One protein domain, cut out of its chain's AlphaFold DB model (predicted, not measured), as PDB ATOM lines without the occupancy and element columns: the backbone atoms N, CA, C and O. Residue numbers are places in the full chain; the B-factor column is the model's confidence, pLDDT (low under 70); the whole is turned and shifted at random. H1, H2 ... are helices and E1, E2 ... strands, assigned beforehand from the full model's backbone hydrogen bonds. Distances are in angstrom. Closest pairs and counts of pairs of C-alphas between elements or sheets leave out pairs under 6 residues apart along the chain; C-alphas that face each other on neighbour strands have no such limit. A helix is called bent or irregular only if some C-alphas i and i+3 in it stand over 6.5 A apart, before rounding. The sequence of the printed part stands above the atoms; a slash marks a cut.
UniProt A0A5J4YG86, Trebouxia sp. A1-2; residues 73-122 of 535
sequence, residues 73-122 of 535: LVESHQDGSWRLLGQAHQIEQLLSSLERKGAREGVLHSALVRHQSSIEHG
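AT A GLANCE: This is residues 73 to 122 of the 535 residues of a protein of Trebouxia sp. A1-2 (UniProt A0A5J4YG86). A small hairpin of two short strands, E1 and E2, stands beside a helical hairpin, in which H1 and the longer, kinked H2 run side by side in opposite ways. The strand hairpin comes near H1 alone, at one point, stays apart from H2, and its turn, residues 76 to 81, sticks out free. The printed part has 50 residues with two named strands and two named helices, in the order E1, E2, H1, H2; the sheet, in the order E1 - E2, is antiparallel, and the class is mixed, helices and strands. The whole is compact, with a radius of gyration of the C-alphas of 11.1 A, and flat, spanning 30 by 24 by 13 A.

IN THESE COORDINATES: Find C-alpha 73 at (5.844, 16.524, 184.074); there E1 begins, and it runs over residues 73 to 75, 6.9 A long. E2 comes back over residues 82 to 85, 9.8 A from first to last C-alpha. Look next at C-alpha 88, at (4.828, 28.912, 178.223), where H1 starts; it holds residues 88 to 97 and is 14.8 A long. H2 holds residues 105 to 120 and measures 20.3 A, ending at C-alpha 120, at (-0.178, 27.510, 176.172). It is irregular, with C-alphas 114 and 117 7.8 A apart, and has a kink of 53 degrees near residue 114.

HOW THE PARTS SIT: Start at the hairpin of E1 and E2, antiparallel neighbours whose directions differ by 142 degrees. The C-alphas of 75 and 82 face each other at 4.5 A. N 74 and O 83, 2.9 A apart, and N 83 and O 74, 2.8 A apart, are within hydrogen-bond range. Moving outward, E2 and H1 have 1 pair of C-alphas within 8 A, those of Leu 85 and Ile 91, at 7.2 A. H1 and H2 form a helical hairpin: they touch, and their closest C-alphas, those of Ala 88 and Glu 120, are 5.6 A apart. Their lines stand at a shallow tilt of 10 degrees, opposite ways, though the line of H2 is a rough one. E1 is apart from both helices, and E2 is apart from H2. In H1 every O i to N i+4 pair is within hydrogen-bond range; in H2, 10 of 12 are.

THE WHOLE: Look for the greatest distance between the C-alphas of Asp 79 and His 121, 29.9 A. The printed part has no cut. The link from E2 to H1 is tight, those from E1 to E2 and from H1 to H2 are short, and no link is long. In the B-factor column the mean pLDDT of the printed part is 76.2, and you will find values under 70 at residues 76 to 83, of which 82 and 83 belong to E2, at residues 103 to 104 and at residue 122.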
ATOM      1  N   LEU A  73       4.830  17.124 183.202       74.56
ATOM      2  CA  LEU A  73       5.844  16.524 184.074       74.56
ATOM      3  C   LEU A  73       7.007  15.995 183.227       74.56
ATOM      4  O   LEU A  73       6.794  15.227 182.290       74.56
ATOM      5  N   VAL A  74       8.233  16.402 183.560       71.81
ATOM      6  CA  VAL A  74       9.461  16.001 182.861       71.81
ATOM      7  C   VAL A  74      10.484  15.476 183.862       71.81
ATOM      8  O   VAL A  74      10.863  16.178 184.799       71.81
ATOM      9  N   GLU A  75      10.966  14.257 183.639       76.38
ATOM     10  CA  GLU A  75      12.088  13.672 184.375       76.38
ATOM     11  C   GLU A  75      13.424  14.128 183.757       76.38
ATOM     12  O   GLU A  75      13.653  13.999 182.553       76.38
ATOM     13  N   SER A  76      14.323  14.678 184.574       67.44
ATOM     14  CA  SER A  76      15.669  15.078 184.156       67.44
ATOM     15  C   SER A  76      16.581  13.853 184.064       67.44
ATOM     16  O   SER A  76      16.942  13.285 185.090       67.44
ATOM     17  N   HIS A  77      17.041  13.475 182.866       56.88
ATOM     18  CA  HIS A  77      17.975  12.345 182.700       56.88
ATOM     19  C   HIS A  77      19.295  12.513 183.483       56.88
ATOM     20  O   HIS A  77      19.936  11.525 183.823       56.88
ATOM     21  N   GLN A  78      19.735  13.751 183.741       58.44
ATOM     22  CA  GLN A  78      21.008  14.011 184.427       58.44
ATOM     23  C   GLN A  78      20.944  13.677 185.926       58.44
ATOM     24  O   GLN A  78      21.900  13.119 186.458       58.44
ATOM     25  N   ASP A  79      19.805  13.952 186.571       67.44
ATOM     26  CA  ASP A  79      19.675  13.943 188.037       67.44
ATOM     27  C   ASP A  79      18.537  13.039 188.554       67.44
ATOM     28  O   ASP A  79      18.334  12.934 189.760       67.44
ATOM     29  N   GLY A  80      17.728  12.449 187.663       62.88
ATOM     30  CA  GLY A  80      16.484  11.741 188.005       62.88
ATOM     31  C   GLY A  80      15.379  12.645 188.577       62.88
ATOM     32  O   GLY A  80      14.365  12.159 189.073       62.88
ATOM     33  N   SER A  81      15.572  13.968 188.554       59.34
ATOM     34  CA  SER A  81      14.665  14.931 189.179       59.34
ATOM     35  C   SER A  81      13.422  15.181 188.327       59.34
ATOM     36  O   SER A  81      13.511  15.517 187.144       59.34
ATOM     37  N   TRP A  82      12.246  15.068 188.941       68.94
ATOM     38  CA  TRP A  82      10.983  15.454 188.315       68.94
ATOM     39  C   TRP A  82      10.805  16.970 188.370       68.94
ATOM     40  O   TRP A  82      10.950  17.589 189.423       68.94
ATOM     41  N   ARG A  83      10.469  17.570 187.228       69.69
ATOM     42  CA  ARG A  83      10.157  18.993 187.090       69.69
ATOM     43  C   ARG A  83       8.770  19.163 186.487       69.69
ATOM     44  O   ARG A  83       8.438  18.527 185.489       69.69
ATOM     45  N   LEU A  84       7.976  20.044 187.090       75.56
ATOM     46  CA  LEU A  84       6.699  20.490 186.546       75.56
ATOM     47  C   LEU A  84       6.947  21.708 185.654       75.56
ATOM     48  O   LEU A  84       7.424  22.738 186.132       75.56
ATOM     49  N   LEU A  85       6.620  21.595 184.370       78.69
ATOM     50  CA  LEU A  85       6.543  22.729 183.459       78.69
ATOM     51  C   LEU A  85       5.102  23.245 183.478       78.69
ATOM     52  O   LEU A  85       4.167  22.495 183.192       78.69
ATOM     53  N   GLY A  86       4.947  24.514 183.842       76.06
ATOM     54  CA  GLY A  86       3.665  25.204 183.973       76.06
ATOM     55  C   GLY A  86       3.653  26.598 183.344       76.06
ATOM     56  O   GLY A  86       2.654  27.293 183.466       76.06
ATOM     57  N   GLN A  87       4.741  27.037 182.705       81.94
ATOM     58  CA  GLN A  87       4.849  28.338 182.033       81.94
ATOM     59  C   GLN A  87       5.192  28.163 180.549       81.94
ATOM     60  O   GLN A  87       6.019  27.318 180.209       81.94
ATOM     61  N   ALA A  88       4.639  29.013 179.676       83.75
ATOM     62  CA  ALA A  88       4.828  28.912 178.223       83.75
ATOM     63  C   ALA A  88       6.315  28.879 177.810       83.75
ATOM     64  O   ALA A  88       6.737  27.999 177.063       83.75
ATOM     65  N   HIS A  89       7.149  29.742 178.401       83.81
ATOM     66  CA  HIS A  89       8.592  29.769 178.126       83.81
ATOM     67  C   HIS A  89       9.317  28.450 178.474       83.81
ATOM     68  O   HIS A  89      10.326  28.102 177.862       83.81
ATOM     69  N   GLN A  90       8.797  27.658 179.418       83.69
ATOM     70  CA  GLN A  90       9.362  26.343 179.743       83.69
ATOM     71  C   GLN A  90       9.086  25.306 178.639       83.69
ATOM     72  O   GLN A  90       9.896  24.396 178.450       83.69
ATOM     73  N   ILE A  91       7.995  25.454 177.869       84.19
ATOM     74  CA  ILE A  91       7.745  24.649 176.661       84.19
ATOM     75  C   ILE A  91       8.763  25.007 175.577       84.19
ATOM     76  O   ILE A  91       9.340  24.106 174.974       84.19
ATOM     77  N   GLU A  92       9.031  26.296 175.352       85.69
ATOM     78  CA  GLU A  92      10.036  26.746 174.378       85.69
ATOM     79  C   GLU A  92      11.427  26.184 174.711       85.69
ATOM     80  O   GLU A  92      12.116  25.647 173.840       85.69
ATOM     81  N   GLN A  93      11.814  26.233 175.992       86.12
ATOM     82  CA  GLN A  93      13.051  25.626 176.483       86.12
ATOM     83  C   GLN A  93      13.072  24.108 176.239       86.12
ATOM     84  O   GLN A  93      14.051  23.601 175.683       86.12
ATOM     85  N   LEU A  94      11.993  23.383 176.560       84.50
ATOM     86  CA  LEU A  94      11.880  21.946 176.283       84.50
ATOM     87  C   LEU A  94      12.016  21.645 174.780       84.50
ATOM     88  O   LEU A  94      12.853  20.829 174.395       84.50
ATOM     89  N   LEU A  95      11.268  22.342 173.920       85.50
ATOM     90  CA  LEU A  95      11.344  22.214 172.461       85.50
ATOM     91  C   LEU A  95      12.747  22.514 171.915       85.50
ATOM     92  O   LEU A  95      13.183  21.861 170.967       85.50
ATOM     93  N   SER A  96      13.473  23.461 172.516       85.38
ATOM     94  CA  SER A  96      14.852  23.776 172.132       85.38
ATOM     95  C   SER A  96      15.854  22.670 172.494       85.38
ATOM     96  O   SER A  96      16.840  22.493 171.779       85.38
ATOM     97  N   SER A  97      15.580  21.907 173.561       83.38
ATOM     98  CA  SER A  97      16.437  20.818 174.056       83.38
ATOM     99  C   SER A  97      16.255  19.474 173.337       83.38
ATOM    100  O   SER A  97      17.163  18.648 173.375       83.38
ATOM    101  N   LEU A  98      15.115  19.252 172.671       82.88
ATOM    102  CA  LEU A  98      14.781  17.981 172.015       82.88
ATOM    103  C   LEU A  98      15.440  17.825 170.635       82.88
ATOM    104  O   LEU A  98      15.376  18.712 169.777       82.88
ATOM    105  N   GLU A  99      15.985  16.638 170.354       80.19
ATOM    106  CA  GLU A  99      16.561  16.319 169.051       80.19
ATOM    107  C   GLU A  99      15.468  16.194 167.972       80.19
ATOM    108  O   GLU A  99      14.840  15.148 167.784       80.19
ATOM    109  N   ARG A 100      15.294  17.252 167.169       81.88
ATOM    110  CA  ARG A 100      14.273  17.353 166.099       81.88
ATOM    111  C   ARG A 100      14.278  16.207 165.075       81.88
ATOM    112  O   ARG A 100      13.282  16.002 164.387       81.88
ATOM    113  N   LYS A 101      15.402  15.495 164.928       75.12
ATOM    114  CA  LYS A 101      15.579  14.353 164.008       75.12
ATOM    115  C   LYS A 101      15.759  13.008 164.727       75.12
ATOM    116  O   LYS A 101      15.915  11.990 164.054       75.12
ATOM    117  N   GLY A 102      15.714  12.988 166.058       72.06
ATOM    118  CA  GLY A 102      15.896  11.782 166.855       72.06
ATOM    119  C   GLY A 102      14.744  10.797 166.672       72.06
ATOM    120  O   GLY A 102      13.576  11.181 166.628       72.06
ATOM    121  N   ALA A 103      15.048   9.498 166.617       56.38
ATOM    122  CA  ALA A 103      14.047   8.445 166.390       56.38
ATOM    123  C   ALA A 103      13.000   8.304 167.520       56.38
ATOM    124  O   ALA A 103      12.001   7.605 167.350       56.38
ATOM    125  N   ARG A 104      13.236   8.945 168.673       60.00
ATOM    126  CA  ARG A 104      12.303   9.050 169.807       60.00
ATOM    127  C   ARG A 104      11.863  10.502 170.010       60.00
ATOM    128  O   ARG A 104      10.674  10.800 169.956       60.00
ATOM    129  N   GLU A 105      12.831  11.399 170.173       73.94
ATOM    130  CA  GLU A 105      12.603  12.814 170.493       73.94
ATOM    131  C   GLU A 105      11.954  13.605 169.353       73.94
ATOM    132  O   GLU A 105      11.109  14.452 169.620       73.94
ATOM    133  N   GLY A 106      12.232  13.281 168.086       72.12
ATOM    134  CA  GLY A 106      11.612  13.958 166.942       72.12
ATOM    135  C   GLY A 106      10.094  13.754 166.867       72.12
ATOM    136  O   GLY A 106       9.372  14.645 166.418       72.12
ATOM    137  N   VAL A 107       9.582  12.618 167.363       75.25
ATOM    138  CA  VAL A 107       8.133  12.366 167.472       75.25
ATOM    139  C   VAL A 107       7.528  13.204 168.598       75.25
ATOM    140  O   VAL A 107       6.490  13.830 168.387       75.25
ATOM    141  N   LEU A 108       8.197  13.273 169.756       76.44
ATOM    142  CA  LEU A 108       7.778  14.103 170.891       76.44
ATOM    143  C   LEU A 108       7.793  15.596 170.530       76.44
ATOM    144  O   LEU A 108       6.785  16.266 170.713       76.44
ATOM    145  N   HIS A 109       8.873  16.095 169.925       82.62
ATOM    146  CA  HIS A 109       8.976  17.462 169.408       82.62
ATOM    147  C   HIS A 109       7.847  17.765 168.410       82.62
ATOM    148  O   HIS A 109       7.196  18.801 168.502       82.62
ATOM    149  N   SER A 110       7.566  16.860 167.466       79.56
ATOM    150  CA  SER A 110       6.482  17.051 166.486       79.56
ATOM    151  C   SER A 110       5.087  17.065 167.124       79.56
ATOM    152  O   SER A 110       4.202  17.764 166.635       79.56
ATOM    153  N   ALA A 111       4.874  16.302 168.200       79.00
ATOM    154  CA  ALA A 111       3.625  16.309 168.958       79.00
ATOM    155  C   ALA A 111       3.487  17.584 169.807       79.00
ATOM    156  O   ALA A 111       2.447  18.233 169.752       79.00
ATOM    157  N   LEU A 112       4.543  17.981 170.522       81.69
ATOM    158  CA  LEU A 112       4.567  19.205 171.322       81.69
ATOM    159  C   LEU A 112       4.326  20.444 170.454       81.69
ATOM    160  O   LEU A 112       3.459  21.230 170.800       81.69
ATOM    161  N   VAL A 113       4.976  20.574 169.289       85.31
ATOM    162  CA  VAL A 113       4.711  21.682 168.347       85.31
ATOM    163  C   VAL A 113       3.261  21.679 167.847       85.31
ATOM    164  O   VAL A 113       2.647  22.735 167.752       85.31
ATOM    165  N   ARG A 114       2.674  20.507 167.556       83.81
ATOM    166  CA  ARG A 114       1.270  20.415 167.108       83.81
ATOM    167  C   ARG A 114       0.279  20.880 168.176       83.81
ATOM    168  O   ARG A 114      -0.742  21.465 167.833       83.81
ATOM    169  N   HIS A 115       0.555  20.577 169.440       78.75
ATOM    170  CA  HIS A 115      -0.335  20.891 170.557       78.75
ATOM    171  C   HIS A 115       0.088  22.147 171.335       78.75
ATOM    172  O   HIS A 115      -0.614  22.521 172.268       78.75
ATOM    173  N   GLN A 116       1.173  22.822 170.932       83.25
ATOM    174  CA  GLN A 116       1.791  23.944 171.645       83.25
ATOM    175  C   GLN A 116       0.759  24.997 172.047       83.25
ATOM    176  O   GLN A 116       0.576  25.232 173.238       83.25
ATOM    177  N   SER A 117       0.000  25.527 171.084       78.62
ATOM    178  CA  SER A 117      -1.015  26.546 171.358       78.62
ATOM    179  C   SER A 117      -2.076  26.062 172.351       78.62
ATOM    180  O   SER A 117      -2.439  26.803 173.255       78.62
ATOM    181  N   SER A 118      -2.539  24.811 172.251       76.75
ATOM    182  CA  SER A 118      -3.527  24.252 173.189       76.75
ATOM    183  C   SER A 118      -2.979  24.107 174.614       76.75
ATOM    184  O   SER A 118      -3.738  24.272 175.564       76.75
ATOM    185  N   ILE A 119      -1.682  23.826 174.772       74.69
ATOM    186  CA  ILE A 119      -1.034  23.743 176.088       74.69
ATOM    187  C   ILE A 119      -0.812  25.155 176.650       74.69
ATOM    188  O   ILE A 119      -1.078  25.390 177.825       74.69
ATOM    189  N   GLU A 120      -0.382  26.102 175.811       79.75
ATOM    190  CA  GLU A 120      -0.178  27.510 176.172       79.75
ATOM    191  C   GLU A 120      -1.473  28.189 176.637       79.75
ATOM    192  O   GLU A 120      -1.431  28.960 177.590       79.75
ATOM    193  N   HIS A 121      -2.632  27.850 176.055       77.50
ATOM    194  CA  HIS A 121      -3.942  28.326 176.538       77.50
ATOM    195  C   HIS A 121      -4.273  27.847 177.965       77.50
ATOM    196  O   HIS A 121      -5.095  28.466 178.637       77.50
ATOM    197  N   GLY A 122      -3.648  26.763 178.438       68.25
ATOM    198  CA  GLY A 122      -3.751  26.284 179.820       68.25
ATOM    199  C   GLY A 122      -2.674  26.834 180.762       68.25
ATOM    200  O   GLY A 122      -2.632  26.426 181.920       68.25
TER     201      GLY A 122